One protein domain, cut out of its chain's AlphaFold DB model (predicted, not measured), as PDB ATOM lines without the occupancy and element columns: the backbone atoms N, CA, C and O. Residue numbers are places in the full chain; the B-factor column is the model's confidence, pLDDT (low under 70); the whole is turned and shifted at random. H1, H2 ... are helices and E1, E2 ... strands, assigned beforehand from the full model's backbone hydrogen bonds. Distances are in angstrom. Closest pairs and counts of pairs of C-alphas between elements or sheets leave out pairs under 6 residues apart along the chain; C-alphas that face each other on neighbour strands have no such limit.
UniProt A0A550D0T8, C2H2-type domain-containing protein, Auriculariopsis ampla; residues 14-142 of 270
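Overview. This is residues 14 to 142 of the 270 residues of the protein "C2H2-type domain-containing protein" of Auriculariopsis ampla (UniProt A0A550D0T8). One long helix, H2, runs along one side of a body of short helices, loops and a small two-stranded sheet, E1 and E2, and residues 14 to 28, with H1 and the first residues of H2, stick out beyond that body as an arm. H4 and H5 pack on H2, H3 makes a corner at its end, and H6 packs on H3. The printed part has 129 residues, with named elements in the order H1, H2, H3, H4, E1, H5, E2, H6, H7; the sheet is antiparallel and the class mostly helix. The whole is compact, with a radius of gyration of the C-alphas of 15.7 A, and spans 46 by 29 by 27 A.

Along the chain. H1, residues 14 to 20, begins at C-alpha 14 (-10.158, 74.248, 1.863). H2, residues 23 to 47, is 36.3 A long. H3 is residues 49 to 55, H4 62 to 65, E1 72 to 74, H5 85 to 88 and E2 109 to 111. H6, residues 113 to 125, is 18.4 A long. H7, residues 135 to 141, ends at C-alpha 141 (-7.736, 37.107, -1.537).

Arrangement. H2 is the hub. Its residues 30 to 37 touch H5, closest C-alphas Ala 33 and Leu 87, 5.8 A. Its residues 34 to 38 touch H4, closest C-alphas Glu 34 and Pro 62, 6.8 A. H2 and H3 only just touch, only at the corner, with 3 pairs of C-alphas within 8 A, the closest Leu 45 and Lys 52, 5.5 A. H3 touches H6, closest C-alphas Ala 54 and Asn 116, 5.7 A, at a steep tilt of 40 degrees, the same way. H6 and H7 are close but not clearly touching, closest C-alphas Val 123 and Met 138, 7.7 A. E1 and E2 are antiparallel, with N 73 and O 110 2.8 A apart, within hydrogen-bond range. H1 and H2 are apart. In H1, H2, H3, H6 and H7 every O i to N i+4 pair is within hydrogen-bond range; H4 and H5 are too short for one.

Size, cuts and confidence. The C-alphas farthest apart, Asp 16 and Glu 49, are 48.8 A apart. The printed part has no cut; the link H5 to E2 is long. Residues 77 to 78 and 91 to 102 have pLDDT under 70.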
ATOM      1  N   LEU A  14     -11.131  75.228   1.380       83.19
ATOM      2  CA  LEU A  14     -10.158  74.248   1.863       83.19
ATOM      3  C   LEU A  14      -9.810  73.221   0.778       83.19
ATOM      4  O   LEU A  14      -8.635  72.935   0.572       83.19
ATOM      5  N   LEU A  15     -10.808  72.687   0.070       83.06
ATOM      6  CA  LEU A  15     -10.583  71.762  -1.045       83.06
ATOM      7  C   LEU A  15      -9.789  72.423  -2.172       83.06
ATOM      8  O   LEU A  15      -8.817  71.840  -2.631       83.06
ATOM      9  N   ASP A  16     -10.144  73.645  -2.565       88.06
ATOM     10  CA  ASP A  16      -9.423  74.402  -3.588       88.06
ATOM     11  C   ASP A  16      -7.965  74.642  -3.161       88.06
ATOM     12  O   ASP A  16      -7.046  74.467  -3.961       88.06
ATOM     13  N   ALA A  17      -7.728  74.967  -1.883       89.44
ATOM     14  CA  ALA A  17      -6.383  75.103  -1.333       89.44
ATOM     15  C   ALA A  17      -5.612  73.774  -1.371       89.44
ATOM     16  O   ALA A  17      -4.471  73.754  -1.829       89.44
ATOM     17  N   LEU A  18      -6.225  72.659  -0.965       87.50
ATOM     18  CA  LEU A  18      -5.602  71.332  -1.030       87.50
ATOM     19  C   LEU A  18      -5.303  70.913  -2.477       87.50
ATOM     20  O   LEU A  18      -4.216  70.416  -2.750       87.50
ATOM     21  N   CYS A  19      -6.218  71.174  -3.413       90.38
ATOM     22  CA  CYS A  19      -6.037  70.917  -4.842       90.38
ATOM     23  C   CYS A  19      -4.996  71.839  -5.494       90.38
ATOM     24  O   CYS A  19      -4.474  71.507  -6.556       90.38
ATOM     25  N   SER A  20      -4.694  72.990  -4.885       93.50
ATOM     26  CA  SER A  20      -3.639  73.897  -5.352       93.50
ATOM     27  C   SER A  20      -2.233  73.446  -4.953       93.50
ATOM     28  O   SER A  20      -1.258  73.936  -5.526       93.50
ATOM     29  N   ILE A  21      -2.110  72.517  -3.997       92.50
ATOM     30  CA  ILE A  21      -0.821  71.939  -3.620       92.50
ATOM     31  C   ILE A  21      -0.334  71.083  -4.798       92.50
ATOM     32  O   ILE A  21      -1.036  70.152  -5.199       92.50
ATOM     33  N   PRO A  22       0.851  71.363  -5.369       95.19
ATOM     34  CA  PRO A  22       1.375  70.565  -6.468       95.19
ATOM     35  C   PRO A  22       1.532  69.100  -6.060       95.19
ATOM     36  O   PRO A  22       2.060  68.813  -4.986       95.19
ATOM     37  N   GLN A  23       1.154  68.178  -6.949       92.69
ATOM     38  CA  GLN A  23       1.296  66.735  -6.717       92.69
ATOM     39  C   GLN A  23       2.734  66.348  -6.332       92.69
ATOM     40  O   GLN A  23       2.932  65.515  -5.455       92.69
ATOM     41  N   THR A  24       3.727  67.047  -6.890       95.19
ATOM     42  CA  THR A  24       5.149  66.848  -6.580       95.19
ATOM     43  C   THR A  24       5.464  66.995  -5.094       95.19
ATOM     44  O   THR A  24       6.335  66.300  -4.600       95.19
ATOM     45  N   VAL A  25       4.746  67.845  -4.352       92.62
ATOM     46  CA  VAL A  25       4.948  67.991  -2.900       92.62
ATOM     47  C   VAL A  25       4.590  66.696  -2.168       92.62
ATOM     48  O   VAL A  25       5.297  66.295  -1.245       92.62
ATOM     49  N   PHE A  26       3.504  66.036  -2.577       89.50
ATOM     50  CA  PHE A  26       3.089  64.761  -1.997       89.50
ATOM     51  C   PHE A  26       4.007  63.623  -2.439       89.50
ATOM     52  O   PHE A  26       4.383  62.806  -1.601       89.50
ATOM     53  N   ASP A  27       4.408  63.605  -3.710       92.38
ATOM     54  CA  ASP A  27       5.320  62.596  -4.256       92.38
ATOM     55  C   ASP A  27       6.705  62.674  -3.584       92.38
ATOM     56  O   ASP A  27       7.263  61.649  -3.179       92.38
ATOM     57  N   ASP A  28       7.235  63.887  -3.394       93.81
ATOM     58  CA  ASP A  28       8.508  64.138  -2.710       93.81
ATOM     59  C   ASP A  28       8.426  63.720  -1.240       93.81
ATOM     60  O   ASP A  28       9.310  63.022  -0.732       93.81
ATOM     61  N   TRP A  29       7.344  64.106  -0.552       92.75
ATOM     62  CA  TRP A  29       7.109  63.707   0.834       92.75
ATOM     63  C   TRP A  29       7.019  62.184   0.973       92.75
ATOM     64  O   TRP A  29       7.668  61.609   1.849       92.75
ATOM     65  N   GLN A  30       6.253  61.523   0.101       93.25
ATOM     66  CA  GLN A  30       6.096  60.073   0.117       93.25
ATOM     67  C   GLN A  30       7.439  59.383  -0.128       93.25
ATOM     68  O   GLN A  30       7.813  58.500   0.640       93.25
ATOM     69  N   THR A  31       8.189  59.824  -1.140       94.75
ATOM     70  CA  THR A  31       9.521  59.293  -1.460       94.75
ATOM     71  C   THR A  31      10.466  59.428  -0.265       94.75
ATOM     72  O   THR A  31      11.169  58.483   0.092       94.75
ATOM     73  N   GLN A  32      10.457  60.583   0.405       94.44
ATOM     74  CA  GLN A  32      11.277  60.821   1.589       94.44
ATOM     75  C   GLN A  32      10.866  59.932   2.775       94.44
ATOM     76  O   GLN A  32      11.734  59.441   3.505       94.44
ATOM     77  N   ALA A  33       9.564  59.735   2.992       93.31
ATOM     78  CA  ALA A  33       9.052  58.869   4.049       93.31
ATOM     79  C   ALA A  33       9.408  57.399   3.783       93.31
ATOM     80  O   ALA A  33       9.932  56.725   4.669       93.31
ATOM     81  N   GLU A  34       9.198  56.916   2.553       96.12
ATOM     82  CA  GLU A  34       9.571  55.563   2.128       96.12
ATOM     83  C   GLU A  34      11.073  55.320   2.304       96.12
ATOM     84  O   GLU A  34      11.460  54.319   2.907       96.12
ATOM     85  N   GLN A  35      11.919  56.262   1.874       96.62
ATOM     86  CA  GLN A  35      13.372  56.170   2.032       96.62
ATOM     87  C   GLN A  35      13.788  56.046   3.505       96.62
ATOM     88  O   GLN A  35      14.604  55.195   3.851       96.62
ATOM     89  N   GLN A  36      13.193  56.837   4.399       95.88
ATOM     90  CA  GLN A  36      13.491  56.758   5.832       95.88
ATOM     91  C   GLN A  36      13.026  55.436   6.460       95.88
ATOM     92  O   GLN A  36      13.724  54.877   7.312       95.88
ATOM     93  N   VAL A  37      11.876  54.898   6.039       95.94
ATOM     94  CA  VAL A  37      11.429  53.568   6.484       95.94
ATOM     95  C   VAL A  37      12.361  52.477   5.943       95.94
ATOM     96  O   VAL A  37      12.690  51.548   6.677       95.94
ATOM     97  N   LEU A  38      12.853  52.595   4.707       96.75
ATOM     98  CA  LEU A  38      13.826  51.654   4.143       96.75
ATOM     99  C   LEU A  38      15.156  51.668   4.889       96.75
ATOM    100  O   LEU A  38      15.658  50.602   5.234       96.75
ATOM    101  N   GLU A  39      15.698  52.843   5.203       96.44
ATOM    102  CA  GLU A  39      16.918  52.972   6.009       96.44
ATOM    103  C   GLU A  39      16.742  52.354   7.401       96.44
ATOM    104  O   GLU A  39      17.640  51.678   7.918       96.44
ATOM    105  N   PHE A  40      15.564  52.536   8.003       95.88
ATOM    106  CA  PHE A  40      15.197  51.873   9.249       95.88
ATOM    107  C   PHE A  40      15.207  50.342   9.106       95.88
ATOM    108  O   PHE A  40      15.817  49.656   9.934       95.88
ATOM    109  N   VAL A  41      14.577  49.806   8.054       95.56
ATOM    110  CA  VAL A  41      14.547  48.364   7.768       95.56
ATOM    111  C   VAL A  41      15.959  47.835   7.525       95.56
ATOM    112  O   VAL A  41      16.352  46.858   8.153       95.56
ATOM    113  N   GLU A  42      16.765  48.497   6.696       96.50
ATOM    114  CA  GLU A  42      18.143  48.095   6.392       96.50
ATOM    115  C   GLU A  42      19.004  48.043   7.661       96.50
ATOM    116  O   GLU A  42      19.714  47.062   7.914       96.50
ATOM    117  N   LYS A  43      18.907  49.071   8.512       95.69
ATOM    118  CA  LYS A  43      19.586  49.090   9.811       95.69
ATOM    119  C   LYS A  43      19.137  47.928  10.692       95.69
ATOM    120  O   LYS A  43      19.966  47.349  11.397       95.69
ATOM    121  N   ARG A  44      17.846  47.582  10.671       93.94
ATOM    122  CA  ARG A  44      17.319  46.458  11.449       93.94
ATOM    123  C   ARG A  44      17.827  45.119  10.927       93.94
ATOM    124  O   ARG A  44      18.287  44.326  11.740       93.94
ATOM    125  N   LEU A  45      17.805  44.904   9.615       93.88
ATOM    126  CA  LEU A  45      18.305  43.686   8.974       93.88
ATOM    127  C   LEU A  45      19.785  43.447   9.291       93.88
ATOM    128  O   LEU A  45      20.173  42.332   9.613       93.88
ATOM    129  N   LYS A  46      20.610  44.503   9.301       94.94
ATOM    130  CA  LYS A  46      22.027  44.412   9.708       94.94
ATOM    131  C   LYS A  46      22.222  44.024  11.176       94.94
ATOM    132  O   LYS A  46      23.270  43.493  11.526       94.94
ATOM    133  N   ALA A  47      21.259  44.344  12.037       94.06
ATOM    134  CA  ALA A  47      21.360  44.143  13.480       94.06
ATOM    135  C   ALA A  47      20.710  42.839  13.973       94.06
ATOM    136  O   ALA A  47      20.935  42.461  15.122       94.06
ATOM    137  N   ASP A  48      19.869  42.191  13.164       91.94
ATOM    138  CA  ASP A  48      19.035  41.067  13.588       91.94
ATOM    139  C   ASP A  48      18.783  40.083  12.439       91.94
ATOM    140  O   ASP A  48      17.981  40.347  11.543       91.94
ATOM    141  N   GLU A  49      19.420  38.911  12.505       89.75
ATOM    142  CA  GLU A  49      19.241  37.845  11.510       89.75
ATOM    143  C   GLU A  49      17.788  37.358  11.420       89.75
ATOM    144  O   GLU A  49      17.306  37.050  10.333       89.75
ATOM    145  N   SER A  50      17.030  37.382  12.521       87.25
ATOM    146  CA  SER A  50      15.622  36.967  12.484       87.25
ATOM    147  C   SER A  50      14.743  37.921  11.667       87.25
ATOM    148  O   SER A  50      13.721  37.507  11.120       87.25
ATOM    149  N   ALA A  51      15.150  39.189  11.529       88.56
ATOM    150  CA  ALA A  51      14.466  40.143  10.663       88.56
ATOM    151  C   ALA A  51      14.697  39.822   9.174       88.56
ATOM    152  O   ALA A  51      13.777  39.994   8.371       88.56
ATOM    153  N   LYS A  52      15.885  39.311   8.819       89.94
ATOM    154  CA  LYS A  52      16.199  38.857   7.455       89.94
ATOM    155  C   LYS A  52      15.377  37.643   7.077       89.94
ATOM    156  O   LYS A  52      14.736  37.663   6.034       89.94
ATOM    157  N   ASP A  53      15.306  36.647   7.956       86.81
ATOM    158  CA  ASP A  53      14.478  35.456   7.737       86.81
ATOM    159  C   ASP A  53      12.990  35.801   7.593       86.81
ATOM    160  O   ASP A  53      12.243  35.139   6.864       86.81
ATOM    161  N   ALA A  54      12.537  36.836   8.301       84.56
ATOM    162  CA  ALA A  54      11.153  37.278   8.255       84.56
ATOM    163  C   ALA A  54      10.799  37.967   6.925       84.56
ATOM    164  O   ALA A  54       9.751  37.664   6.354       84.56
ATOM    165  N   LEU A  55      11.663  38.852   6.408       87.62
ATOM    166  CA  LEU A  55      11.438  39.533   5.122       87.62
ATOM    167  C   LEU A  55      11.891  38.718   3.904       87.62
ATOM    168  O   LEU A  55      11.384  38.937   2.805       87.62
ATOM    169  N   GLY A  56      12.835  37.793   4.085       88.06
ATOM    170  CA  GLY A  56      13.519  37.033   3.034       88.06
ATOM    171  C   GLY A  56      14.380  37.873   2.101       88.06
ATOM    172  O   GLY A  56      14.528  37.529   0.930       88.06
ATOM    173  N   THR A  57      14.915  38.990   2.587       91.12
ATOM    174  CA  THR A  57      15.859  39.816   1.832       91.12
ATOM    175  C   THR A  57      16.859  40.489   2.764       91.12
ATOM    176  O   THR A  57      16.503  40.935   3.855       91.12
ATOM    177  N   ASP A  58      18.103  40.596   2.301       93.00
ATOM    178  CA  ASP A  58      19.159  41.398   2.927       93.00
ATOM    179  C   ASP A  58      19.186  42.843   2.403       93.00
ATOM    180  O   ASP A  58      19.813  43.725   2.989       93.00
ATOM    181  N   THR A  59      18.513  43.080   1.279       94.62
ATOM    182  CA  THR A  59      18.525  44.334   0.525       94.62
ATOM    183  C   THR A  59      17.085  44.806   0.344       94.62
ATOM    184  O   THR A  59      16.435  44.422  -0.635       94.62
ATOM    185  N   PRO A  60      16.540  45.570   1.306       95.62
ATOM    186  CA  PRO A  60      15.169  46.042   1.225       95.62
ATOM    187  C   PRO A  60      15.032  47.054   0.082       95.62
ATOM    188  O   PRO A  60      15.909  47.882  -0.153       95.62
ATOM    189  N   THR A  61      13.911  46.982  -0.626       96.12
ATOM    190  CA  THR A  61      13.534  47.908  -1.707       96.12
ATOM    191  C   THR A  61      12.173  48.527  -1.387       96.12
ATOM    192  O   THR A  61      11.474  47.998  -0.519       96.12
ATOM    193  N   PRO A  62      11.730  49.595  -2.075       95.12
ATOM    194  CA  PRO A  62      10.387  50.143  -1.866       95.12
ATOM    195  C   PRO A  62       9.268  49.091  -1.946       95.12
ATOM    196  O   PRO A  62       8.312  49.141  -1.175       95.12
ATOM    197  N   ASP A  63       9.408  48.081  -2.809       95.75
ATOM    198  CA  ASP A  63       8.428  46.995  -2.918       95.75
ATOM    199  C   ASP A  63       8.434  46.053  -1.707       95.75
ATOM    200  O   ASP A  63       7.393  45.495  -1.365       95.75
ATOM    201  N   THR A  64       9.553  45.950  -0.978       95.50
ATOM    202  CA  THR A  64       9.612  45.237   0.308       95.50
ATOM    203  C   THR A  64       8.634  45.833   1.323       95.50
ATOM    204  O   THR A  64       8.029  45.084   2.083       95.50
ATOM    205  N   LEU A  65       8.416  47.156   1.315       95.25
ATOM    206  CA  LEU A  65       7.460  47.803   2.226       95.25
ATOM    207  C   LEU A  65       6.007  47.405   1.934       95.25
ATOM    208  O   LEU A  65       5.174  47.424   2.835       95.25
ATOM    209  N   LYS A  66       5.697  47.046   0.683       96.06
ATOM    210  CA  LYS A  66       4.343  46.693   0.228       96.06
ATOM    211  C   LYS A  66       3.982  45.234   0.504       96.06
ATOM    212  O   LYS A  66       2.827  44.848   0.292       96.06
ATOM    213  N   LEU A  67       4.947  44.420   0.934       96.31
ATOM    214  CA  LEU A  67       4.719  43.019   1.262       96.31
ATOM    215  C   LEU A  67       3.722  42.895   2.414       96.31
ATOM    216  O   LEU A  67       3.793  43.627   3.399       96.31
ATOM    217  N   ALA A  68       2.837  41.903   2.333       95.25
ATOM    218  CA  ALA A  68       1.930  41.559   3.430       95.25
ATOM    219  C   ALA A  68       2.678  41.128   4.704       95.25
ATOM    220  O   ALA A  68       2.108  41.130   5.790       95.25
ATOM    221  N   THR A  69       3.952  40.761   4.562       94.56
ATOM    222  CA  THR A  69       4.852  40.326   5.632       94.56
ATOM    223  C   THR A  69       5.652  41.458   6.273       94.56
ATOM    224  O   THR A  69       6.342  41.206   7.257       94.56
ATOM    225  N   ALA A  70       5.567  42.690   5.757       94.88
ATOM    226  CA  ALA A  70       6.256  43.853   6.309       94.88
ATOM    227  C   ALA A  70       5.370  44.576   7.340       94.88
ATOM    228  O   ALA A  70       4.673  45.542   7.020       94.88
ATOM    229  N   ILE A  71       5.400  44.097   8.588       93.69
ATOM    230  CA  ILE A  71       4.657  44.663   9.718       93.69
ATOM    231  C   ILE A  71       5.585  45.495  10.612       93.69
ATOM    232  O   ILE A  71       6.639  45.049  11.087       93.69
ATOM    233  N   PHE A  72       5.155  46.719  10.882       93.19
ATOM    234  CA  PHE A  72       5.801  47.655  11.793       93.19
ATOM    235  C   PHE A  72       4.920  47.844  13.025       93.19
ATOM    236  O   PHE A  72       3.718  47.627  12.967       93.19
ATOM    237  N   LEU A  73       5.502  48.265  14.141       89.94
ATOM    238  CA  LEU A  73       4.751  48.600  15.347       89.94
ATOM    239  C   LEU A  73       4.980  50.055  15.705       89.94
ATOM    240  O   LEU A  73       6.120  50.538  15.650       89.94
ATOM    241  N   ASP A  74       3.924  50.721  16.160       83.19
ATOM    242  CA  ASP A  74       4.104  51.978  16.862       83.19
ATOM    243  C   ASP A  74       4.720  51.725  18.242       83.19
ATOM    244  O   ASP A  74       4.250  50.927  19.050       83.19
ATOM    245  N   GLY A  75       5.856  52.351  18.536       77.81
ATOM    246  CA  GLY A  75       6.620  52.079  19.758       77.81
ATOM    247  C   GLY A  75       5.927  52.490  21.059       77.81
ATOM    248  O   GLY A  75       6.561  52.401  22.112       77.81
ATOM    249  N   SER A  76       4.680  52.949  20.973       70.75
ATOM    250  CA  SER A  76       3.885  53.586  22.016       70.75
ATOM    251  C   SER A  76       2.575  52.863  22.345       70.75
ATOM    252  O   SER A  76       2.043  53.073  23.431       70.75
ATOM    253  N   GLY A  77       2.044  52.026  21.449       64.94
ATOM    254  CA  GLY A  77       0.734  51.391  21.629       64.94
ATOM    255  C   GLY A  77       0.639  49.958  21.114       64.94
ATOM    256  O   GLY A  77      -0.329  49.280  21.436       64.94
ATOM    257  N   GLY A  78       1.641  49.481  20.368       68.94
ATOM    258  CA  GLY A  78       1.607  48.147  19.775       68.94
ATOM    259  C   GLY A  78       0.597  48.028  18.635       68.94
ATOM    260  O   GLY A  78       0.144  46.921  18.365       68.94
ATOM    261  N   CYS A  79       0.231  49.137  17.982       79.12
ATOM    262  CA  CYS A  79      -0.587  49.071  16.774       79.12
ATOM    263  C   CYS A  79       0.253  48.517  15.621       79.12
ATOM    264  O   CYS A  79       1.349  49.024  15.357       79.12
ATOM    265  N   ASP A  80      -0.283  47.518  14.921       87.12
ATOM    266  CA  ASP A  80       0.314  46.971  13.709       87.12
ATOM    267  C   ASP A  80       0.148  47.966  12.555       87.12
ATOM    268  O   ASP A  80      -0.957  48.310  12.133       87.12
ATOM    269  N   LEU A  81       1.268  48.437  12.026       89.31
ATOM    270  CA  LEU A  81       1.340  49.336  10.888       89.31
ATOM    271  C   LEU A  81       1.797  48.544   9.667       89.31
ATOM    272  O   LEU A  81       2.814  47.853   9.684       89.31
ATOM    273  N   THR A  82       1.054  48.695   8.580       91.31
ATOM    274  CA  THR A  82       1.391  48.147   7.261       91.31
ATOM    275  C   THR A  82       1.521  49.289   6.263       91.31
ATOM    276  O   THR A  82       1.184  50.431   6.578       91.31
ATOM    277  N   TYR A  83       2.022  49.038   5.059       92.69
ATOM    278  CA  TYR A  83       1.989  50.051   4.006       92.69
ATOM    279  C   TYR A  83       0.547  50.291   3.509       92.69
ATOM    280  O   TYR A  83      -0.197  49.327   3.329       92.69
ATOM    281  N   PRO A  84       0.122  51.544   3.252       91.56
ATOM    282  CA  PRO A  84       0.873  52.793   3.406       91.56
ATOM    283  C   PRO A  84       0.751  53.431   4.803       91.56
ATOM    284  O   PRO A  84       1.335  54.485   5.036       91.56
ATOM    285  N   ALA A  85       0.017  52.829   5.747       88.25
ATOM    286  CA  ALA A  85      -0.224  53.384   7.087       88.25
ATOM    287  C   ALA A  85       1.067  53.745   7.856       88.25
ATOM    288  O   ALA A  85       1.105  54.753   8.561       88.25
ATOM    289  N   VAL A  86       2.153  52.984   7.673       90.75
ATOM    290  CA  VAL A  86       3.472  53.303   8.257       90.75
ATOM    291  C   VAL A  86       4.021  54.665   7.795       90.75
ATOM    292  O   VAL A  86       4.690  55.354   8.563       90.75
ATOM    293  N   LEU A  87       3.686  55.113   6.579       90.88
ATOM    294  CA  LEU A  87       4.144  56.396   6.031       90.88
ATOM    295  C   LEU A  87       3.430  57.601   6.648       90.88
ATOM    296  O   LEU A  87       3.919  58.718   6.564       90.88
ATOM    297  N   VAL A  88       2.279  57.393   7.280       84.31
ATOM    298  CA  VAL A  88       1.431  58.462   7.835       84.31
ATOM    299  C   VAL A  88       1.372  58.433   9.371       84.31
ATOM    300  O   VAL A  88       0.722  59.274   9.995       84.31
ATOM    301  N   TRP A  89       2.095  57.507  10.006       78.12
ATOM    302  CA  TRP A  89       2.260  57.406  11.460       78.12
ATOM    303  C   TRP A  89       3.134  58.541  12.041       78.12
ATOM    304  O   TRP A  89       4.162  58.838  11.450       78.12
ATOM    305  N   PRO A  90       2.835  59.186  13.189       70.12
ATOM    306  CA  PRO A  90       1.819  58.865  14.198       70.12
ATOM    307  C   PRO A  90       0.455  59.520  13.975       70.12
ATOM    308  O   PRO A  90      -0.458  59.313  14.770       70.12
ATOM    309  N   LYS A  91       0.283  60.313  12.909       64.19
ATOM    310  CA  LYS A  91      -0.906  61.164  12.738       64.19
ATOM    311  C   LYS A  91      -2.222  60.378  12.695       64.19
ATOM    312  O   LYS A  91      -3.242  60.914  13.115       64.19
ATOM    313  N   LEU A  92      -2.206  59.117  12.247       58.34
ATOM    314  CA  LEU A  92      -3.409  58.279  12.164       58.34
ATOM    315  C   LEU A  92      -3.619  57.322  13.360       58.34
ATOM    316  O   LEU A  92      -4.745  56.879  13.567       58.34
ATOM    317  N   SER A  93      -2.618  57.048  14.211       53.69
ATOM    318  CA  SER A  93      -2.715  56.004  15.262       53.69
ATOM    319  C   SER A  93      -3.144  56.505  16.651       53.69
ATOM    320  O   SER A  93      -2.957  55.814  17.647       53.69
ATOM    321  N   GLY A  94      -3.739  57.703  16.740       50.84
ATOM    322  CA  GLY A  94      -4.025  58.441  17.986       50.84
ATOM    323  C   GLY A  94      -5.012  57.834  19.005       50.84
ATOM    324  O   GLY A  94      -5.718  58.593  19.659       50.84
ATOM    325  N   TRP A  95      -5.088  56.510  19.160       51.19
ATOM    326  CA  TRP A  95      -5.950  55.838  20.143       51.19
ATOM    327  C   TRP A  95      -5.590  56.211  21.594       51.19
ATOM    328  O   TRP A  95      -6.468  56.326  22.443       51.19
ATOM    329  N   THR A  96      -4.309  56.465  21.878       50.22
ATOM    330  CA  THR A  96      -3.794  56.692  23.244       50.22
ATOM    331  C   THR A  96      -3.298  58.107  23.521       50.22
ATOM    332  O   THR A  96      -3.160  58.494  24.681       50.22
ATOM    333  N   TYR A  97      -3.053  58.905  22.487       45.06
ATOM    334  CA  TYR A  97      -2.394  60.202  22.615       45.06
ATOM    335  C   TYR A  97      -3.263  61.267  21.955       45.06
ATOM    336  O   TYR A  97      -3.087  61.581  20.778       45.06
ATOM    337  N   GLY A  98      -4.247  61.794  22.690       51.38
ATOM    338  CA  GLY A  98      -5.094  62.878  22.188       51.38
ATOM    339  C   GLY A  98      -4.251  63.987  21.560       51.38
ATOM    340  O   GLY A  98      -3.278  64.394  22.175       51.38
ATOM    341  N   ARG A  99      -4.590  64.423  20.335       53.06
ATOM    342  CA  ARG A  99      -3.957  65.526  19.570       53.06
ATOM    343  C   ARG A  99      -2.465  65.769  19.864       53.06
ATOM    344  O   ARG A  99      -2.040  66.916  19.984       53.06
ATOM    345  N   VAL A 100      -1.638  64.729  19.969       54.81
ATOM    346  CA  VAL A 100      -0.198  64.984  20.013       54.81
ATOM    347  C   VAL A 100       0.230  65.196  18.573       54.81
ATOM    348  O   VAL A 100       0.365  64.251  17.800       54.81
ATOM    349  N   GLU A 101       0.384  66.466  18.208       65.19
ATOM    350  CA  GLU A 101       0.973  66.918  16.949       65.19
ATOM    351  C   GLU A 101       2.467  66.570  16.939       65.19
ATOM    352  O   GLU A 101       3.340  67.435  16.980       65.19
ATOM    353  N   MET A 102       2.790  65.276  16.947       68.81
ATOM    354  CA  MET A 102       4.163  64.841  16.765       68.81
ATOM    355  C   MET A 102       4.509  64.918  15.277       68.81
ATOM    356  O   MET A 102       3.723  64.459  14.437       68.81
ATOM    357  N   PRO A 103       5.684  65.466  14.927       76.94
ATOM    358  CA  PRO A 103       6.199  65.311  13.580       76.94
ATOM    359  C   PRO A 103       6.359  63.819  13.274       76.94
ATOM    360  O   PRO A 103       6.681  63.015  14.153       76.94
ATOM    361  N   TRP A 104       6.119  63.454  12.016       83.19
ATOM    362  CA  TRP A 104       6.399  62.108  11.523       83.19
ATOM    363  C   TRP A 104       7.874  61.766  11.788       83.19
ATOM    364  O   TRP A 104       8.752  62.594  11.542       83.19
ATOM    365  N   SER A 105       8.144  60.579  12.332       84.56
ATOM    366  CA  SER A 105       9.498  60.136  12.675       84.56
ATOM    367  C   SER A 105       9.576  58.615  12.745       84.56
ATOM    368  O   SER A 105       8.689  57.962  13.288       84.56
ATOM    369  N   ILE A 106      10.697  58.048  12.301       90.50
ATOM    370  CA  ILE A 106      11.004  56.619  12.457       90.50
ATOM    371  C   ILE A 106      11.512  56.254  13.860       90.50
ATOM    372  O   ILE A 106      11.659  55.075  14.172       90.50
ATOM    373  N   SER A 107      11.798  57.237  14.725       88.31
ATOM    374  CA  SER A 107      12.458  57.023  16.029       88.31
ATOM    375  C   SER A 107      11.703  56.082  16.964       88.31
ATOM    376  O   SER A 107      12.298  55.461  17.841       88.31
ATOM    377  N   SER A 108      10.390  56.006  16.782       86.25
ATOM    378  CA  SER A 108       9.497  55.193  17.593       86.25
ATOM    379  C   SER A 108       8.994  53.962  16.843       86.25
ATOM    380  O   SER A 108       8.291  53.158  17.445       86.25
ATOM    381  N   LEU A 109       9.328  53.790  15.561       90.50
ATOM    382  CA  LEU A 109       8.953  52.586  14.831       90.50
ATOM    383  C   LEU A 109       9.733  51.396  15.380       90.50
ATOM    384  O   LEU A 109      10.931  51.467  15.666       90.50
ATOM    385  N   ARG A 110       9.040  50.271  15.514       90.75
ATOM    386  CA  ARG A 110       9.660  48.986  15.827       90.75
ATOM    387  C   ARG A 110       9.358  48.004  14.715       90.75
ATOM    388  O   ARG A 110       8.325  48.082  14.058       90.75
ATOM    389  N   PHE A 111      10.275  47.069  14.517       88.00
ATOM    390  CA  PHE A 111      10.098  46.005  13.543       88.00
ATOM    391  C   PHE A 111       9.402  44.819  14.214       88.00
ATOM    392  O   PHE A 111       9.890  44.305  15.225       88.00
ATOM    393  N   GLY A 112       8.233  44.429  13.708       83.56
ATOM    394  CA  GLY A 112       7.371  43.443  14.349       83.56
ATOM    395  C   GLY A 112       7.797  42.006  14.065       83.56
ATOM    396  O   GLY A 112       7.035  41.292  13.435       83.56
ATOM    397  N   ASN A 113       8.970  41.546  14.524       85.94
ATOM    398  CA  ASN A 113       9.506  40.211  14.175       85.94
ATOM    399  C   ASN A 113       8.467  39.080  14.287       85.94
ATOM    400  O   ASN A 113       8.292  38.303  13.351       85.94
ATOM    401  N   ILE A 114       7.751  39.000  15.414       88.31
ATOM    402  CA  ILE A 114       6.740  37.957  15.625       88.31
ATOM    403  C   ILE A 114       5.521  38.121  14.706       88.31
ATOM    404  O   ILE A 114       4.982  37.131  14.215       88.31
ATOM    405  N   PHE A 115       5.128  39.362  14.416       91.75
ATOM    406  CA  PHE A 115       4.043  39.679  13.492       91.75
ATOM    407  C   PHE A 115       4.434  39.380  12.043       91.75
ATOM    408  O   PHE A 115       3.613  38.868  11.292       91.75
ATOM    409  N   ASN A 116       5.700  39.575  11.673       91.50
ATOM    410  CA  ASN A 116       6.223  39.206  10.360       91.50
ATOM    411  C   ASN A 116       6.258  37.682  10.183       91.50
ATOM    412  O   ASN A 116       5.861  37.181   9.136       91.50
ATOM    413  N   ILE A 117       6.656  36.928  11.218       91.06
ATOM    414  CA  ILE A 117       6.581  35.456  11.215       91.06
ATOM    415  C   ILE A 117       5.125  34.994  11.059       91.06
ATOM    416  O   ILE A 117       4.839  34.103  10.258       91.06
ATOM    417  N   MET A 118       4.196  35.622  11.785       92.94
ATOM    418  CA  MET A 118       2.765  35.335  11.662       92.94
ATOM    419  C   MET A 118       2.235  35.655  10.261       92.94
ATOM    420  O   MET A 118       1.544  34.838   9.658       92.94
ATOM    421  N   ALA A 119       2.584  36.819   9.717       94.81
ATOM    422  CA  ALA A 119       2.180  37.245   8.386       94.81
ATOM    423  C   ALA A 119       2.751  36.341   7.293       94.81
ATOM    424  O   ALA A 119       2.027  35.962   6.375       94.81
ATOM    425  N   ARG A 120       4.006  35.901   7.433       94.75
ATOM    426  CA  ARG A 120       4.603  34.885   6.563       94.75
ATOM    427  C   ARG A 120       3.771  33.610   6.579       94.75
ATOM    428  O   ARG A 120       3.387  33.118   5.521       94.75
ATOM    429  N   ARG A 121       3.428  33.121   7.775       95.38
ATOM    430  CA  ARG A 121       2.606  31.921   7.931       95.38
ATOM    431  C   ARG A 121       1.217  32.083   7.308       95.38
ATOM    432  O   ARG A 121       0.740  31.148   6.673       95.38
ATOM    433  N   MET A 122       0.584  33.248   7.458       97.06
ATOM    434  CA  MET A 122      -0.684  33.566   6.793       97.06
ATOM    435  C   MET A 122      -0.555  33.463   5.272       97.06
ATOM    436  O   MET A 122      -1.314  32.732   4.641       97.06
ATOM    437  N   VAL A 123       0.440  34.136   4.688       97.56
ATOM    438  CA  VAL A 123       0.668  34.118   3.237       97.56
ATOM    439  C   VAL A 123       0.889  32.692   2.723       97.56
ATOM    440  O   VAL A 123       0.255  32.301   1.746       97.56
ATOM    441  N   GLU A 124       1.726  31.899   3.396       97.38
ATOM    442  CA  GLU A 124       1.967  30.492   3.037       97.38
ATOM    443  C   GLU A 124       0.682  29.658   3.082       97.38
ATOM    444  O   GLU A 124       0.395  28.894   2.160       97.38
ATOM    445  N   LEU A 125      -0.109  29.807   4.149       98.00
ATOM    446  CA  LEU A 125      -1.374  29.094   4.321       98.00
ATOM    447  C   LEU A 125      -2.389  29.457   3.234       98.00
ATOM    448  O   LEU A 125      -3.105  28.577   2.770       98.00
ATOM    449  N   ALA A 126      -2.422  30.717   2.799       97.88
ATOM    450  CA  ALA A 126      -3.246  31.180   1.685       97.88
ATOM    451  C   ALA A 126      -2.723  30.740   0.299       97.88
ATOM    452  O   ALA A 126      -3.322  31.089  -0.717       97.88
ATOM    453  N   GLY A 127      -1.619  29.984   0.238       97.81
ATOM    454  CA  GLY A 127      -0.997  29.527  -1.008       97.81
ATOM    455  C   GLY A 127      -0.158  30.593  -1.717       97.81
ATOM    456  O   GLY A 127       0.193  30.426  -2.883       97.81
ATOM    457  N   GLY A 128       0.146  31.695  -1.034       97.50
ATOM    458  CA  GLY A 128       0.987  32.774  -1.529       97.50
ATOM    459  C   GLY A 128       2.476  32.560  -1.277       97.50
ATOM    460  O   GLY A 128       2.881  31.715  -0.481       97.50
ATOM    461  N   HIS A 129       3.303  33.388  -1.919       97.00
ATOM    462  CA  HIS A 129       4.742  33.429  -1.669       97.00
ATOM    463  C   HIS A 129       5.100  34.629  -0.765       97.00
ATOM    464  O   HIS A 129       4.912  35.776  -1.183       97.00
ATOM    465  N   PRO A 130       5.636  34.419   0.454       95.50
ATOM    466  CA  PRO A 130       5.848  35.482   1.450       95.50
ATOM    467  C   PRO A 130       6.697  36.680   1.029       95.50
ATOM    468  O   PRO A 130       6.525  37.771   1.571       95.50
ATOM    469  N   HIS A 131       7.612  36.477   0.084       94.38
ATOM    470  CA  HIS A 131       8.567  37.503  -0.355       94.38
ATOM    471  C   HIS A 131       8.087  38.306  -1.567       94.38
ATOM    472  O   HIS A 131       8.810  39.165  -2.058       94.38
ATOM    473  N   THR A 132       6.889  38.011  -2.073       95.62
ATOM    474  CA  THR A 132       6.302  38.722  -3.219       95.62
ATOM    475  C   THR A 132       4.845  39.102  -2.992       95.62
ATOM    476  O   THR A 132       4.376  40.038  -3.623       95.62
ATOM    477  N   MET A 133       4.134  38.395  -2.106       97.56
ATOM    478  CA  MET A 133       2.735  38.670  -1.795       97.56
ATOM    479  C   MET A 133       2.594  40.041  -1.133       97.56
ATOM    480  O   MET A 133       3.083  40.278  -0.024       97.56
ATOM    481  N   THR A 134       1.884  40.930  -1.806       97.00
ATOM    482  CA  THR A 134       1.590  42.280  -1.341       97.00
ATOM    483  C   THR A 134       0.363  42.316  -0.436       97.00
ATOM    484  O   THR A 134      -0.494  41.428  -0.443       97.00
ATOM    485  N   ILE A 135       0.245  43.401   0.324       94.81
ATOM    486  CA  ILE A 135      -0.938  43.709   1.135       94.81
ATOM    487  C   ILE A 135      -2.207  43.736   0.272       94.81
ATOM    488  O   ILE A 135      -3.223  43.166   0.657       94.81
ATOM    489  N   HIS A 136      -2.135  44.347  -0.914       95.62
ATOM    490  CA  HIS A 136      -3.274  44.456  -1.823       95.62
ATOM    491  C   HIS A 136      -3.733  43.091  -2.351       95.62
ATOM    492  O   HIS A 136      -4.931  42.830  -2.457       95.62
ATOM    493  N   GLU A 137      -2.793  42.198  -2.664       97.50
ATOM    494  CA  GLU A 137      -3.127  40.835  -3.076       97.50
ATOM    495  C   GLU A 137      -3.780  40.050  -1.934       97.50
ATOM    496  O   GLU A 137      -4.780  39.376  -2.168       97.50
ATOM    497  N   MET A 138      -3.296  40.191  -0.695       97.38
ATOM    498  CA  MET A 138      -3.936  39.588   0.482       97.38
ATOM    499  C   MET A 138      -5.326  40.169   0.764       97.38
ATOM    500  O   MET A 138      -6.242  39.403   1.054       97.38
ATOM    501  N   ASP A 139      -5.521  41.484   0.620       95.06
ATOM    502  CA  ASP A 139      -6.845  42.116   0.709       95.06
ATOM    503  C   ASP A 139      -7.801  41.568  -0.358       95.06
ATOM    504  O   ASP A 139      -8.972  41.327  -0.077       95.06
ATOM    505  N   LYS A 140      -7.308  41.328  -1.580       96.19
ATOM    506  CA  LYS A 140      -8.103  40.757  -2.674       96.19
ATOM    507  C   LYS A 140      -8.441  39.282  -2.448       96.19
ATOM    508  O   LYS A 140      -9.535  38.851  -2.808       96.19
ATOM    509  N   LEU A 141      -7.503  38.503  -1.910       97.00
ATOM    510  CA  LEU A 141      -7.736  37.107  -1.537       97.00
ATOM    511  C   LEU A 141      -8.722  37.000  -0.365       97.00
ATOM    512  O   LEU A 141      -9.501  36.048  -0.311       97.00
ATOM    513  N   ASP A 142      -8.676  37.972   0.553       96.06
ATOM    514  CA  ASP A 142      -9.437  38.026   1.802       96.06
ATOM    515  C   ASP A 142      -9.462  36.667   2.536       96.06
ATOM    516  O   ASP A 142     -10.533  36.080   2.723       96.06
TER     517      ASP A 142